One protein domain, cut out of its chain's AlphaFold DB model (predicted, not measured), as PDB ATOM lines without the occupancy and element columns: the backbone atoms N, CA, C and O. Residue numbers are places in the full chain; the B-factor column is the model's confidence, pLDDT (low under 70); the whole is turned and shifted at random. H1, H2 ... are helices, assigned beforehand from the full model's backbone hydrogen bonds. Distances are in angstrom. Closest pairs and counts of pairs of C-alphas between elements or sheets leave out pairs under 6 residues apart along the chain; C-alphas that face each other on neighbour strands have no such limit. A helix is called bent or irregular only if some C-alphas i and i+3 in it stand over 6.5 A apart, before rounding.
ATOM      1  N   LEU A 262     190.636 180.340 107.468       92.19
ATOM      2  CA  LEU A 262     191.292 180.401 106.169       92.19
ATOM      3  C   LEU A 262     190.850 181.632 105.370       92.19
ATOM      4  O   LEU A 262     191.694 182.282 104.765       92.19
ATOM      5  N   PHE A 263     189.575 182.025 105.444       91.75
ATOM      6  CA  PHE A 263     189.046 183.185 104.719       91.75
ATOM      7  C   PHE A 263     189.820 184.482 105.004       91.75
ATOM      8  O   PHE A 263     190.162 185.222 104.082       91.75
ATOM      9  N   ALA A 264     190.156 184.757 106.266       94.06
ATOM     10  CA  ALA A 264     190.936 185.939 106.621       94.06
ATOM     11  C   ALA A 264     192.353 185.904 106.015       94.06
ATOM     12  O   ALA A 264     192.814 186.914 105.483       94.06
ATOM     13  N   LEU A 265     193.011 184.738 106.026       95.00
ATOM     14  CA  LEU A 265     194.318 184.542 105.384       95.00
ATOM     15  C   LEU A 265     194.239 184.709 103.866       95.00
ATOM     16  O   LEU A 265     195.128 185.296 103.254       95.00
ATOM     17  N   GLN A 266     193.161 184.231 103.250       94.50
ATOM     18  CA  GLN A 266     192.933 184.416 101.822       94.50
ATOM     19  C   GLN A 266     192.815 185.888 101.457       94.50
ATOM     20  O   GLN A 266     193.390 186.296 100.453       94.50
ATOM     21  N   GLN A 267     192.121 186.696 102.266       94.00
ATOM     22  CA  GLN A 267     192.034 188.137 102.023       94.00
ATOM     23  C   GLN A 267     193.391 188.828 102.175       94.00
ATOM     24  O   GLN A 267     193.740 189.652 101.332       94.00
ATOM     25  N   ASP A 268     194.180 188.461 103.189       93.62
ATOM     26  CA  ASP A 268     195.540 188.987 103.361       93.62
ATOM     27  C   ASP A 268     196.405 188.699 102.121       93.62
ATOM     28  O   ASP A 268     197.009 189.606 101.541       93.62
ATOM     29  N   LEU A 269     196.395 187.445 101.657       95.06
ATOM     30  CA  LEU A 269     197.129 187.020 100.466       95.06
ATOM     31  C   LEU A 269     196.605 187.705  99.199       95.06
ATOM     32  O   LEU A 269     197.390 188.206  98.399       95.06
ATOM     33  N   LYS A 270     195.284 187.776  99.017       94.38
ATOM     34  CA  LYS A 270     194.641 188.400  97.854       94.38
ATOM     35  C   LYS A 270     194.983 189.884  97.749       94.38
ATOM     36  O   LYS A 270     195.297 190.355  96.659       94.38
ATOM     37  N   ASN A 271     194.962 190.612  98.863       92.75
ATOM     38  CA  ASN A 271     195.331 192.028  98.894       92.75
ATOM     39  C   ASN A 271     196.789 192.239  98.470       92.75
ATOM     40  O   ASN A 271     197.079 193.146  97.685       92.75
ATOM     41  N   CYS A 272     197.684 191.367  98.939       92.25
ATOM     42  CA  CYS A 272     199.096 191.402  98.582       92.25
ATOM     43  C   CYS A 272     199.316 191.069  97.098       92.25
ATOM     44  O   CYS A 272     199.917 191.852  96.361       92.25
ATOM     45  N   PHE A 273     198.747 189.960  96.620       94.62
ATOM     46  CA  PHE A 273     198.893 189.506  95.237       94.62
ATOM     47  C   PHE A 273     198.207 190.406  94.207       94.62
ATOM     48  O   PHE A 273     198.577 190.368  93.039       94.62
ATOM     49  N   ASN A 274     197.250 191.244  94.607       93.62
ATOM     50  CA  ASN A 274     196.674 192.267  93.731       93.62
ATOM     51  C   ASN A 274     197.526 193.548  93.644       93.62
ATOM     52  O   ASN A 274     197.294 194.361  92.752       93.62
ATOM     53  N   SER A 275     198.488 193.732  94.554       91.69
ATOM     54  CA  SER A 275     199.215 194.996  94.750       91.69
ATOM     55  C   SER A 275     200.738 194.824  94.663       91.69
ATOM     56  O   SER A 275     201.493 195.469  95.392       91.69
ATOM     57  N   MET A 276     201.211 193.948  93.777       92.50
ATOM     58  CA  MET A 276     202.635 193.643  93.615       92.50
ATOM     59  C   MET A 276     203.332 194.665  92.711       92.50
ATOM     60  O   MET A 276     202.706 195.265  91.848       92.50
ATOM     61  N   LYS A 277     204.647 194.847  92.853       91.31
ATOM     62  CA  LYS A 277     205.460 195.631  91.895       91.31
ATOM     63  C   LYS A 277     206.092 194.755  90.811       91.31
ATOM     64  O   LYS A 277     206.255 195.199  89.680       91.31
ATOM     65  N   VAL A 278     206.415 193.509  91.159       92.88
ATOM     66  CA  VAL A 278     206.888 192.466  90.241       92.88
ATOM     67  C   VAL A 278     205.810 191.379  90.200       92.88
ATOM     68  O   VAL A 278     205.529 190.801  91.250       92.88
ATOM     69  N   PRO A 279     205.159 191.119  89.051       93.81
ATOM     70  CA  PRO A 279     204.109 190.107  88.962       93.81
ATOM     71  C   PRO A 279     204.608 188.703  89.302       93.81
ATOM     72  O   PRO A 279     205.717 188.322  88.929       93.81
ATOM     73  N   GLY A 280     203.730 187.893  89.890       92.38
ATOM     74  CA  GLY A 280     203.946 186.466  90.125       92.38
ATOM     75  C   GLY A 280     204.431 185.702  88.901       92.38
ATOM     76  O   GLY A 280     205.404 184.965  88.993       92.38
ATOM     77  N   ARG A 281     203.834 185.953  87.727       91.38
ATOM     78  CA  ARG A 281     204.253 185.316  86.463       91.38
ATOM     79  C   ARG A 281     205.722 185.539  86.097       91.38
ATOM     80  O   ARG A 281     206.300 184.695  85.429       91.38
ATOM     81  N   ILE A 282     206.311 186.657  86.519       92.12
ATOM     82  CA  ILE A 282     207.743 186.922  86.332       92.12
ATOM     83  C   ILE A 282     208.559 186.116  87.340       92.12
ATOM     84  O   ILE A 282     209.536 185.472  86.976       92.12
ATOM     85  N   ILE A 283     208.131 186.144  88.602       91.69
ATOM     86  CA  ILE A 283     208.816 185.493  89.722       91.69
ATOM     87  C   ILE A 283     208.857 183.972  89.531       91.69
ATOM     88  O   ILE A 283     209.855 183.335  89.852       91.69
ATOM     89  N   GLU A 284     207.798 183.387  88.971       92.44
ATOM     90  CA  GLU A 284     207.711 181.951  88.689       92.44
ATOM     91  C   GLU A 284     208.768 181.440  87.701       92.44
ATOM     92  O   GLU A 284     209.024 180.237  87.682       92.44
ATOM     93  N   ASN A 285     209.376 182.326  86.907       90.31
ATOM     94  CA  ASN A 285     210.443 181.975  85.969       90.31
ATOM     95  C   ASN A 285     211.830 181.944  86.626       90.31
ATOM     96  O   ASN A 285     212.812 181.617  85.961       90.31
ATOM     97  N   PHE A 286     211.945 182.320  87.901       89.31
ATOM     98  CA  PHE A 286     213.215 182.227  88.607       89.31
ATOM     99  C   PHE A 286     213.561 180.756  88.869       89.31
ATOM    100  O   PHE A 286     212.687 179.915  89.037       89.31
ATOM    101  N   ASP A 287     214.847 180.423  88.933       89.94
ATOM    102  CA  ASP A 287     215.281 179.084  89.342       89.94
ATOM    103  C   ASP A 287     215.509 179.070  90.859       89.94
ATOM    104  O   ASP A 287     216.634 179.213  91.343       89.94
ATOM    105  N   LYS A 288     214.409 179.049  91.630       91.06
ATOM    106  CA  LYS A 288     214.445 179.094  93.102       91.06
ATOM    107  C   LYS A 288     213.532 178.032  93.725       91.06
ATOM    108  O   LYS A 288     212.388 177.870  93.292       91.06
ATOM    109  N   PRO A 289     213.974 177.362  94.804       92.44
ATOM    110  CA  PRO A 289     213.237 176.246  95.397       92.44
ATOM    111  C   PRO A 289     211.914 176.666  96.067       92.44
ATOM    112  O   PRO A 289     210.980 175.871  96.148       92.44
ATOM    113  N   TRP A 290     211.782 177.930  96.483       94.31
ATOM    114  CA  TRP A 290     210.588 178.448  97.159       94.31
ATOM    115  C   TRP A 290     209.422 178.820  96.227       94.31
ATOM    116  O   TRP A 290     208.327 179.130  96.702       94.31
ATOM    117  N   ILE A 291     209.598 178.753  94.904       94.44
ATOM    118  CA  ILE A 291     208.546 179.110  93.932       94.44
ATOM    119  C   ILE A 291     207.333 178.187  94.035       94.44
ATOM    120  O   ILE A 291     206.199 178.637  93.860       94.44
ATOM    121  N   GLY A 292     207.540 176.911  94.375       95.12
ATOM    122  CA  GLY A 292     206.436 175.988  94.644       95.12
ATOM    123  C   GLY A 292     205.515 176.510  95.753       95.12
ATOM    124  O   GLY A 292     204.298 176.533  95.584       95.12
ATOM    125  N   ALA A 293     206.091 177.030  96.843       96.62
ATOM    126  CA  ALA A 293     205.319 177.633  97.924       96.62
ATOM    127  C   ALA A 293     204.608 178.920  97.485       96.62
ATOM    128  O   ALA A 293     203.449 179.109  97.845       96.62
ATOM    129  N   LEU A 294     205.240 179.770  96.663       95.56
ATOM    130  CA  LEU A 294     204.593 180.967  96.107       95.56
ATOM    131  C   LEU A 294     203.318 180.613  95.325       95.56
ATOM    132  O   LEU A 294     202.272 181.226  95.541       95.56
ATOM    133  N   LYS A 295     203.390 179.595  94.459       95.12
ATOM    134  CA  LYS A 295     202.240 179.115  93.680       95.12
ATOM    135  C   LYS A 295     201.113 178.637  94.589       95.12
ATOM    136  O   LYS A 295     199.957 178.988  94.369       95.12
ATOM    137  N   ILE A 296     201.447 177.886  95.639       95.81
ATOM    138  CA  ILE A 296     200.470 177.413  96.628       95.81
ATOM    139  C   ILE A 296     199.828 178.595  97.368       95.81
ATOM    140  O   ILE A 296     198.606 178.643  97.476       95.81
ATOM    141  N   LEU A 297     200.606 179.587  97.821       95.81
ATOM    142  CA  LEU A 297     200.063 180.805  98.440       95.81
ATOM    143  C   LEU A 297     199.095 181.533  97.491       95.81
ATOM    144  O   LEU A 297     198.027 181.984  97.913       95.81
ATOM    145  N   TYR A 298     199.426 181.608  96.200       95.19
ATOM    146  CA  TYR A 298     198.538 182.190  95.198       95.19
ATOM    147  C   TYR A 298     197.246 181.374  95.018       95.19
ATOM    148  O   TYR A 298     196.164 181.959  94.971       95.19
ATOM    149  N   ILE A 299     197.322 180.040  95.011       94.00
ATOM    150  CA  ILE A 299     196.148 179.148  94.984       94.00
ATOM    151  C   ILE A 299     195.243 179.391  96.198       94.00
ATOM    152  O   ILE A 299     194.030 179.535  96.027       94.00
ATOM    153  N   VAL A 300     195.819 179.503  97.403       94.19
ATOM    154  CA  VAL A 300     195.066 179.849  98.621       94.19
ATOM    155  C   VAL A 300     194.307 181.159  98.405       94.19
ATOM    156  O   VAL A 300     193.102 181.205  98.639       94.19
ATOM    157  N   SER A 301     194.959 182.194  97.864       94.31
ATOM    158  CA  SER A 301     194.349 183.517  97.632       94.31
ATOM    159  C   SER A 301     193.140 183.533  96.677       94.31
ATOM    160  O   SER A 301     192.401 184.520  96.635       94.31
ATOM    161  N   LYS A 302     192.944 182.462  95.895       91.31
ATOM    162  CA  LYS A 302     191.899 182.320  94.868       91.31
ATOM    163  C   LYS A 302     190.825 181.289  95.226       91.31
ATOM    164  O   LYS A 302     190.161 180.787  94.327       91.31
ATOM    165  N   ASP A 303     190.681 180.932  96.501       83.50
ATOM    166  CA  ASP A 303     189.751 179.877  96.950       83.50
ATOM    167  C   ASP A 303     190.053 178.481  96.375       83.50
ATOM    168  O   ASP A 303     189.254 177.552  96.486       83.50
ATOM    169  N   GLY A 304     191.258 178.286  95.828       79.94
ATOM    170  CA  GLY A 304     191.644 177.060  95.128       79.94
ATOM    171  C   GLY A 304     191.922 175.857  96.032       79.94
ATOM    172  O   GLY A 304     192.234 174.786  95.520       79.94
ATOM    173  N   MET A 305     191.805 176.011  97.356       83.12
ATOM    174  CA  MET A 305     191.943 174.909  98.319       83.12
ATOM    175  C   MET A 305     190.673 174.059  98.448       83.12
ATOM    176  O   MET A 305     190.760 172.913  98.869       83.12
ATOM    177  N   ILE A 306     189.506 174.590  98.063       75.75
ATOM    178  CA  ILE A 306     188.211 173.898  98.198       75.75
ATOM    179  C   ILE A 306     188.115 172.687  97.254       75.75
ATOM    180  O   ILE A 306     187.464 171.701  97.578       75.75
ATOM    181  N   GLY A 307     188.762 172.755  96.087       77.12
ATOM    182  CA  GLY A 307     188.735 171.689  95.082       77.12
ATOM    183  C   GLY A 307     189.814 170.616  95.242       77.12
ATOM    184  O   GLY A 307     189.850 169.708  94.420       77.12
ATOM    185  N   ARG A 308     190.695 170.738  96.244       88.12
ATOM    186  CA  ARG A 308     191.808 169.808  96.470       88.12
ATOM    187  C   ARG A 308     191.419 168.710  97.441       88.12
ATOM    188  O   ARG A 308     190.768 168.970  98.458       88.12
ATOM    189  N   ASP A 309     191.859 167.491  97.158       91.62
ATOM    190  CA  ASP A 309     191.672 166.390  98.096       91.62
ATOM    191  C   ASP A 309     192.587 166.529  99.334       91.62
ATOM    192  O   ASP A 309     193.342 167.494  99.495       91.62
ATOM    193  N   LEU A 310     192.463 165.606 100.291       90.31
ATOM    194  CA  LEU A 310     193.271 165.658 101.515       90.31
ATOM    195  C   LEU A 310     194.760 165.400 101.252       90.31
ATOM    196  O   LEU A 310     195.596 166.019 101.908       90.31
ATOM    197  N   GLU A 311     195.110 164.519 100.315       92.75
ATOM    198  CA  GLU A 311     196.507 164.181 100.024       92.75
ATOM    199  C   GLU A 311     197.229 165.362  99.369       92.75
ATOM    200  O   GLU A 311     198.333 165.727  99.789       92.75
ATOM    201  N   GLU A 312     196.573 166.016  98.409       93.50
ATOM    202  CA  GLU A 312     197.038 167.243  97.768       93.50
ATOM    203  C   GLU A 312     197.242 168.362  98.794       93.50
ATOM    204  O   GLU A 312     198.313 168.973  98.836       93.50
ATOM    205  N   ARG A 313     196.262 168.587  99.682       93.81
ATOM    206  CA  ARG A 313     196.372 169.601 100.745       93.81
ATOM    207  C   ARG A 313     197.530 169.309 101.701       93.81
ATOM    208  O   ARG A 313     198.282 170.222 102.042       93.81
ATOM    209  N   TYR A 314     197.732 168.058 102.111       93.50
ATOM    210  CA  TYR A 314     198.877 167.698 102.952       93.50
ATOM    211  C   TYR A 314     200.217 167.862 102.230       93.50
ATOM    212  O   TYR A 314     201.203 168.263 102.856       93.50
ATOM    213  N   SER A 315     200.276 167.566 100.932       94.62
ATOM    214  CA  SER A 315     201.459 167.825 100.108       94.62
ATOM    215  C   SER A 315     201.777 169.323 100.056       94.62
ATOM    216  O   SER A 315     202.910 169.724 100.335       94.62
ATOM    217  N   ASP A 316     200.766 170.161  99.820       95.06
ATOM    218  CA  ASP A 316     200.912 171.616  99.819       95.06
ATOM    219  C   ASP A 316     201.409 172.140 101.171       95.06
ATOM    220  O   ASP A 316     202.360 172.919 101.225       95.06
ATOM    221  N   ILE A 317     200.823 171.669 102.277       95.75
ATOM    222  CA  ILE A 317     201.241 172.043 103.635       95.75
ATOM    223  C   ILE A 317     202.715 171.693 103.872       95.75
ATOM    224  O   ILE A 317     203.434 172.489 104.475       95.75
ATOM    225  N   LYS A 318     203.206 170.543 103.388       96.12
ATOM    226  CA  LYS A 318     204.631 170.175 103.512       96.12
ATOM    227  C   LYS A 318     205.539 171.160 102.777       96.12
ATOM    228  O   LYS A 318     206.555 171.572 103.336       96.12
ATOM    229  N   VAL A 319     205.167 171.560 101.560       97.00
ATOM    230  CA  VAL A 319     205.914 172.567 100.788       97.00
ATOM    231  C   VAL A 319     205.890 173.918 101.504       97.00
ATOM    232  O   VAL A 319     206.930 174.566 101.638       97.00
ATOM    233  N   LEU A 320     204.727 174.324 102.025       97.31
ATOM    234  CA  LEU A 320     204.573 175.577 102.759       97.31
ATOM    235  C   LEU A 320     205.412 175.598 104.043       97.31
ATOM    236  O   LEU A 320     206.143 176.559 104.260       97.31
ATOM    237  N   LYS A 321     205.388 174.530 104.850       96.00
ATOM    238  CA  LYS A 321     206.191 174.422 106.083       96.00
ATOM    239  C   LYS A 321     207.687 174.644 105.830       96.00
ATOM    240  O   LYS A 321     208.374 175.158 106.706       96.00
ATOM    241  N   HIS A 322     208.189 174.270 104.652       95.56
ATOM    242  CA  HIS A 322     209.603 174.422 104.316       95.56
ATOM    243  C   HIS A 322     209.936 175.782 103.680       95.56
ATOM    244  O   HIS A 322     210.935 176.391 104.048       95.56
ATOM    245  N   TYR A 323     209.109 176.275 102.750       97.00
ATOM    246  CA  TYR A 323     209.471 177.414 101.891       97.00
ATOM    247  C   TYR A 323     208.557 178.645 101.992       97.00
ATOM    248  O   TYR A 323     208.904 179.693 101.446       97.00
ATOM    249  N   ALA A 324     207.400 178.578 102.659       95.00
ATOM    250  CA  ALA A 324     206.427 179.677 102.617       95.00
ATOM    251  C   ALA A 324     206.950 180.973 103.242       95.00
ATOM    252  O   ALA A 324     206.681 182.044 102.709       95.00
ATOM    253  N   LYS A 325     207.728 180.893 104.327       94.69
ATOM    254  CA  LYS A 325     208.334 182.076 104.956       94.69
ATOM    255  C   LYS A 325     209.307 182.791 104.014       94.69
ATOM    256  O   LYS A 325     209.280 184.015 103.918       94.69
ATOM    257  N   GLU A 326     210.134 182.029 103.303       93.62
ATOM    258  CA  GLU A 326     211.073 182.569 102.315       93.62
ATOM    259  C   GLU A 326     210.321 183.173 101.122       93.62
ATOM    260  O   GLU A 326     210.540 184.334 100.779       93.62
ATOM    261  N   ALA A 327     209.357 182.438 100.555       93.31
ATOM    262  CA  ALA A 327     208.502 182.939  99.480       93.31
ATOM    263  C   ALA A 327     207.794 184.246  99.882       93.31
ATOM    264  O   ALA A 327     207.779 185.214  99.122       93.31
ATOM    265  N   TRP A 328     207.251 184.305 101.102       93.06
ATOM    266  CA  TRP A 328     206.560 185.483 101.619       93.06
ATOM    267  C   TRP A 328     207.490 186.675 101.848       93.06
ATOM    268  O   TRP A 328     207.119 187.812 101.549       93.06
ATOM    269  N   GLN A 329     208.715 186.438 102.323       90.62
ATOM    270  CA  GLN A 329     209.720 187.491 102.463       90.62
ATOM    271  C   GLN A 329     209.982 188.173 101.120       90.62
ATOM    272  O   GLN A 329     210.023 189.402 101.071       90.62
ATOM    273  N   TYR A 330     210.115 187.407 100.036       86.25
ATOM    274  CA  TYR A 330     210.315 187.953  98.696       86.25
ATOM    275  C   TYR A 330     209.088 188.691  98.157       86.25
ATOM    276  O   TYR A 330     209.239 189.766  97.578       86.25
ATOM    277  N   VAL A 331     207.882 188.173  98.401       85.44
ATOM    278  CA  VAL A 331     206.632 188.861  98.037       85.44
ATOM    279  C   VAL A 331     206.535 190.232  98.720       85.44
ATOM    280  O   VAL A 331     206.266 191.231  98.050       85.44
ATOM    281  N   ASN A 332     206.839 190.312 100.019       83.62
ATOM    282  CA  ASN A 332     206.866 191.583 100.754       83.62
ATOM    283  C   ASN A 332     208.064 192.468 100.384       83.62
ATOM    284  O   ASN A 332     207.967 193.694 100.408       83.62
ATOM    285  N   SER A 333     209.187 191.862 100.007       83.19
ATOM    286  CA  SER A 333     210.436 192.549  99.656       83.19
ATOM    287  C   SER A 333     210.593 192.624  98.140       83.19
ATOM    288  O   SER A 333     211.628 192.257  97.585       83.19
ATOM    289  N   SER A 334     209.559 193.114  97.454       82.94
ATOM    290  CA  SER A 334     209.486 193.109  95.986       82.94
ATOM    291  C   SER A 334     210.623 193.873  95.285       82.94
ATOM    292  O   SER A 334     210.888 193.617  94.112       82.94
ATOM    293  N   LYS A 335     211.366 194.736  95.995       89.69
ATOM    294  CA  LYS A 335     212.610 195.347  95.496       89.69
ATOM    295  C   LYS A 335     213.719 194.313  95.260       89.69
ATOM    296  O   LYS A 335     214.419 194.405  94.258       89.69
ATOM    297  N   LEU A 336     213.861 193.313  96.135       89.00
ATOM    298  CA  LEU A 336     214.845 192.234  95.963       89.00
ATOM    299  C   LEU A 336     214.530 191.388  94.725       89.00
ATOM    300  O   LEU A 336     215.433 190.982  94.002       89.00
ATOM    301  N   LEU A 337     213.241 191.158  94.461       89.50
ATOM    302  CA  LEU A 337     212.790 190.466  93.253       89.50
ATOM    303  C   LEU A 337     213.078 191.274  91.986       89.50
ATOM    304  O   LEU A 337     213.450 190.700  90.966       89.50
ATOM    305  N   LEU A 338     212.918 192.598  92.053       92.12
ATOM    306  CA  LEU A 338     213.248 193.484  90.942       92.12
ATOM    307  C   LEU A 338     214.753 193.474  90.642       92.12
ATOM    308  O   LEU A 338     215.129 193.375  89.479       92.12
ATOM    309  N   ASP A 339     215.595 193.536  91.676       91.06
ATOM    310  CA  ASP A 339     217.056 193.459  91.551       91.06
ATOM    311  C   ASP A 339     217.506 192.136  90.912       91.06
ATOM    312  O   ASP A 339     218.265 192.131  89.942       91.06
ATOM    313  N   GLU A 340     216.980 191.005  91.394       89.44
ATOM    314  CA  GLU A 340     217.255 189.683  90.817       89.44
ATOM    315  C   GLU A 340     216.828 189.618  89.341       89.44
ATOM    316  O   GLU A 340     217.590 189.150  88.492       89.44
ATOM    317  N   TYR A 341     215.638 190.136  89.014       91.06
ATOM    318  CA  TYR A 341     215.153 190.191  87.635       91.06
ATOM    319  C   TYR A 341     216.078 191.024  86.735       91.06
ATOM    320  O   TYR A 341     216.434 190.591  85.640       91.06
ATOM    321  N   MET A 342     216.484 192.215  87.189       90.31
ATOM    322  CA  MET A 342     217.384 193.093  86.435       90.31
ATOM    323  C   MET A 342     218.742 192.428  86.183       90.31
ATOM    324  O   MET A 342     219.233 192.469  85.055       90.31
ATOM    325  N   LYS A 343     219.305 191.743  87.185       89.12
ATOM    326  CA  LYS A 343     220.563 190.990  87.056       89.12
ATOM    327  C   LYS A 343     220.466 189.851  86.044       89.12
ATOM    328  O   LYS A 343     221.359 189.699  85.219       89.12
ATOM    329  N   GLN A 344     219.372 189.083  86.049       88.56
ATOM    330  CA  GLN A 344     219.150 188.018  85.059       88.56
ATOM    331  C   GLN A 344     219.042 188.547  83.620       88.56
ATOM    332  O   GLN A 344     219.324 187.815  82.672       88.56
ATOM    333  N   LYS A 345     218.628 189.806  83.446       87.31
ATOM    334  CA  LYS A 345     218.537 190.483  82.145       87.31
ATOM    335  C   LYS A 345     219.785 191.301  81.788       87.31
ATOM    336  O   LYS A 345     219.747 192.011  80.788       87.31
ATOM    337  N   ASP A 346     220.858 191.200  82.577       85.88
ATOM    338  CA  ASP A 346     222.106 191.964  82.424       85.88
ATOM    339  C   ASP A 346     221.892 193.493  82.374       85.88
ATOM    340  O   ASP A 346     222.545 194.239  81.644       85.88
ATOM    341  N   ILE A 347     220.926 193.982  83.156       85.00
ATOM    342  CA  ILE A 347     220.609 195.407  83.257       85.00
ATOM    343  C   ILE A 347     221.455 196.011  84.377       85.00
ATOM    344  O   ILE A 347     221.252 195.725  85.555       85.00
ATOM    345  N   GLN A 348     222.398 196.877  84.009       79.12
ATOM    346  CA  GLN A 348     223.287 197.557  84.951       79.12
ATOM    347  C   GLN A 348     222.594 198.778  85.582       79.12
ATOM    348  O   GLN A 348     222.365 199.788  84.906       79.12
ATOM    349  N   CYS A 349     222.304 198.706  86.883       80.69
ATOM    350  CA  CYS A 349     221.776 199.811  87.685       80.69
ATOM    351  C   CYS A 349     222.512 199.936  89.027       80.69
ATOM    352  O   CYS A 349     222.857 198.944  89.671       80.69
ATOM    353  N   THR A 350     222.728 201.166  89.481       85.75
ATOM    354  CA  THR A 350     223.193 201.454  90.842       85.75
ATOM    355  C   THR A 350     222.066 201.243  91.861       85.75
ATOM    356  O   THR A 350     220.887 201.209  91.511       85.75
ATOM    357  N   GLY A 351     222.408 201.148  93.151       85.56
ATOM    358  CA  GLY A 351     221.404 200.988  94.212       85.56
ATOM    359  C   GLY A 351     220.372 202.125  94.263       85.56
ATOM    360  O   GLY A 351     219.194 201.849  94.463       85.56
ATOM    361  N   GLN A 352     220.798 203.371  94.016       86.62
ATOM    362  CA  GLN A 352     219.905 204.538  93.958       86.62
ATOM    363  C   GLN A 352     218.970 204.483  92.745       86.62
ATOM    364  O   GLN A 352     217.780 204.749  92.869       86.62
ATOM    365  N   GLU A 353     219.485 204.078  91.584       88.56
ATOM    366  CA  GLU A 353     218.667 203.908  90.379       88.56
ATOM    367  C   GLU A 353     217.612 202.807  90.574       88.56
ATOM    368  O   GLU A 353     216.461 202.977  90.180       88.56
ATOM    369  N   LEU A 354     217.968 201.699  91.232       90.81
ATOM    370  CA  LEU A 354     217.021 200.633  91.561       90.81
ATOM    371  C   LEU A 354     215.886 201.130  92.476       90.81
ATOM    372  O   LEU A 354     214.733 200.748  92.265       90.81
ATOM    373  N   ASP A 355     216.199 201.965  93.474       90.81
ATOM    374  CA  ASP A 355     215.195 202.609  94.334       90.81
ATOM    375  C   ASP A 355     214.221 203.458  93.516       90.81
ATOM    376  O   ASP A 355     213.007 203.260  93.594       90.81
ATOM    377  N   GLU A 356     214.744 204.327  92.650       90.06
ATOM    378  CA  GLU A 356     213.921 205.176  91.790       90.06
ATOM    379  C   GLU A 356     213.035 204.362  90.834       90.06
ATOM    380  O   GLU A 356     211.853 204.685  90.669       90.06
ATOM    381  N   VAL A 357     213.552 203.291  90.211       92.12
ATOM    382  CA  VAL A 357     212.718 202.408  89.374       92.12
ATOM    383  C   VAL A 357     211.597 201.811  90.212       92.12
ATOM    384  O   VAL A 357     210.430 201.868  89.818       92.12
ATOM    385  N   PHE A 358     211.939 201.230  91.361       92.44
ATOM    386  CA  PHE A 358     210.989 200.514  92.201       92.44
ATOM    387  C   PHE A 358     209.847 201.420  92.690       92.44
ATOM    388  O   PHE A 358     208.672 201.028  92.644       92.44
ATOM    389  N   GLU A 359     210.164 202.649  93.098       92.06
ATOM    390  CA  GLU A 359     209.175 203.650  93.505       92.06
ATOM    391  C   GLU A 359     208.215 204.003  92.362       92.06
ATOM    392  O   GLU A 359     206.996 204.004  92.563       92.06
ATOM    393  N   ASN A 360     208.740 204.204  91.149       91.25
ATOM    394  CA  ASN A 360     207.965 204.640  89.984       91.25
ATOM    395  C   ASN A 360     207.189 203.520  89.267       91.25
ATOM    396  O   ASN A 360     206.285 203.808  88.473       91.25
ATOM    397  N   LEU A 361     207.497 202.246  89.521       93.25
ATOM    398  CA  LEU A 361     206.706 201.131  88.997       93.25
ATOM    399  C   LEU A 361     205.282 201.159  89.566       93.25
ATOM    400  O   LEU A 361     205.065 201.425  90.745       93.25
ATOM    401  N   LYS A 362     204.275 200.855  88.751       91.56
ATOM    402  CA  LYS A 362     202.893 200.759  89.239       91.56
ATOM    403  C   LYS A 362     202.664 199.422  89.937       91.56
ATOM    404  O   LYS A 362     203.309 198.431  89.610       91.56
ATOM    405  N   GLN A 363     201.731 199.408  90.884       93.06
ATOM    406  CA  GLN A 363     201.233 198.156  91.442       93.06
ATOM    407  C   GLN A 363     200.389 197.413  90.401       93.06
ATOM    408  O   GLN A 363     199.639 198.028  89.640       93.06
ATOM    409  N   VAL A 364     200.545 196.097  90.367       93.56
ATOM    410  CA  VAL A 364     199.966 195.170  89.400       93.56
ATOM    411  C   VAL A 364     199.599 193.856  90.092       93.56
ATOM    412  O   VAL A 364     200.162 193.499  91.128       93.56
ATOM    413  N   ALA A 365     198.655 193.119  89.511       94.44
ATOM    414  CA  ALA A 365     198.248 191.819  90.031       94.44
ATOM    415  C   ALA A 365     199.258 190.714  89.676       94.44
ATOM    416  O   ALA A 365     199.985 190.814  88.683       94.44
ATOM    417  N   TYR A 366     199.263 189.631  90.450       94.44
ATOM    418  CA  TYR A 366     200.132 188.462  90.288       94.44
ATOM    419  C   TYR A 366     200.113 187.870  88.870       94.44
ATOM    420  O   TYR A 366     201.154 187.509  88.322       94.44
ATOM    421  N   ASP A 367     198.929 187.790  88.265       94.00
ATOM    422  CA  ASP A 367     198.658 187.214  86.947       94.00
ATOM    423  C   ASP A 367     198.831 188.205  85.788       94.00
ATOM    424  O   ASP A 367     198.543 187.862  84.637       94.00
ATOM    425  N   SER A 368     199.339 189.410  86.068       94.00
ATOM    426  CA  SER A 368     199.590 190.418  85.040       94.00
ATOM    427  C   SER A 368     200.534 189.879  83.955       94.00
ATOM    428  O   SER A 368     201.555 189.265  84.278       94.00
ATOM    429  N   PRO A 369     200.228 190.109  82.664       93.44
ATOM    430  CA  PRO A 369     201.087 189.698  81.560       93.44
ATOM    431  C   PRO A 369     202.512 190.250  81.671       93.44
ATOM    432  O   PRO A 369     202.703 191.435  81.950       93.44
TER     433      PRO A 369
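Overview. This is residues 262 to 369 of the 564 residues of an uncharacterized protein of Desulfosporosinus sp. I2 (UniProt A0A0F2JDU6). Crossed helices make an elongated body: H3 packs on H1 and bent H4, H5 and H6 form a V at the other end, and after H6 the last stretch runs back toward the end of H1 as far as residue 365, then turns away from H1 to residue 369. The 108 printed residues hold six named helices, H1 to H6 in order, and no named strand: all helix. The whole is compact, radius of gyration of the C-alphas 14.9 A, spanning 48 by 24 by 22 A.

Arrangement. H4, residues 310 to 332, assigned as one helix by its hydrogen bonds, is bent: C-alphas 322 and 325 are 7.8 A apart, its arms H4a, 310 to 322, and H4b, 325 to 332, about perpendicular at 77 degrees. H3, 291 to 301, touches H4a's residues 316 to 320 alone, closest C-alphas Ala 293 and Leu 320, 5.3 A, and H4b, closest Leu 294 and Ala 327, 5.5 A. H1, 262 to 273, touches H3 at a steep tilt of 63 degrees, closest C-alphas Gln 266 and Ser 301, 4.5 A. H5, 334 to 344, only just touches H4b, only at the corner, with 3 pairs of C-alphas within 8 A. H6, 351 to 360, touches H5, closest C-alphas Lys 335 and Phe 358, 6.3 A. H2, 280 to 283, is near H3 and H5, and too short for an O i to N i+4 pair; in H1, H3, H4a, H4b, H5 and H6 every such pair is within hydrogen-bond range.

Along the chain. H1, 16.1 A, begins at C-alpha 262 (191.292, 180.401, 106.169); H4a is 18.7 A; H6 ends at C-alpha 360 (207.965, 204.640, 89.984).

Size, cuts and confidence. The farthest C-alphas, Leu 310 and Thr 350, are 47.9 A apart. The printed part has no cut and no long link; no printed residue is under 70 pLDDT.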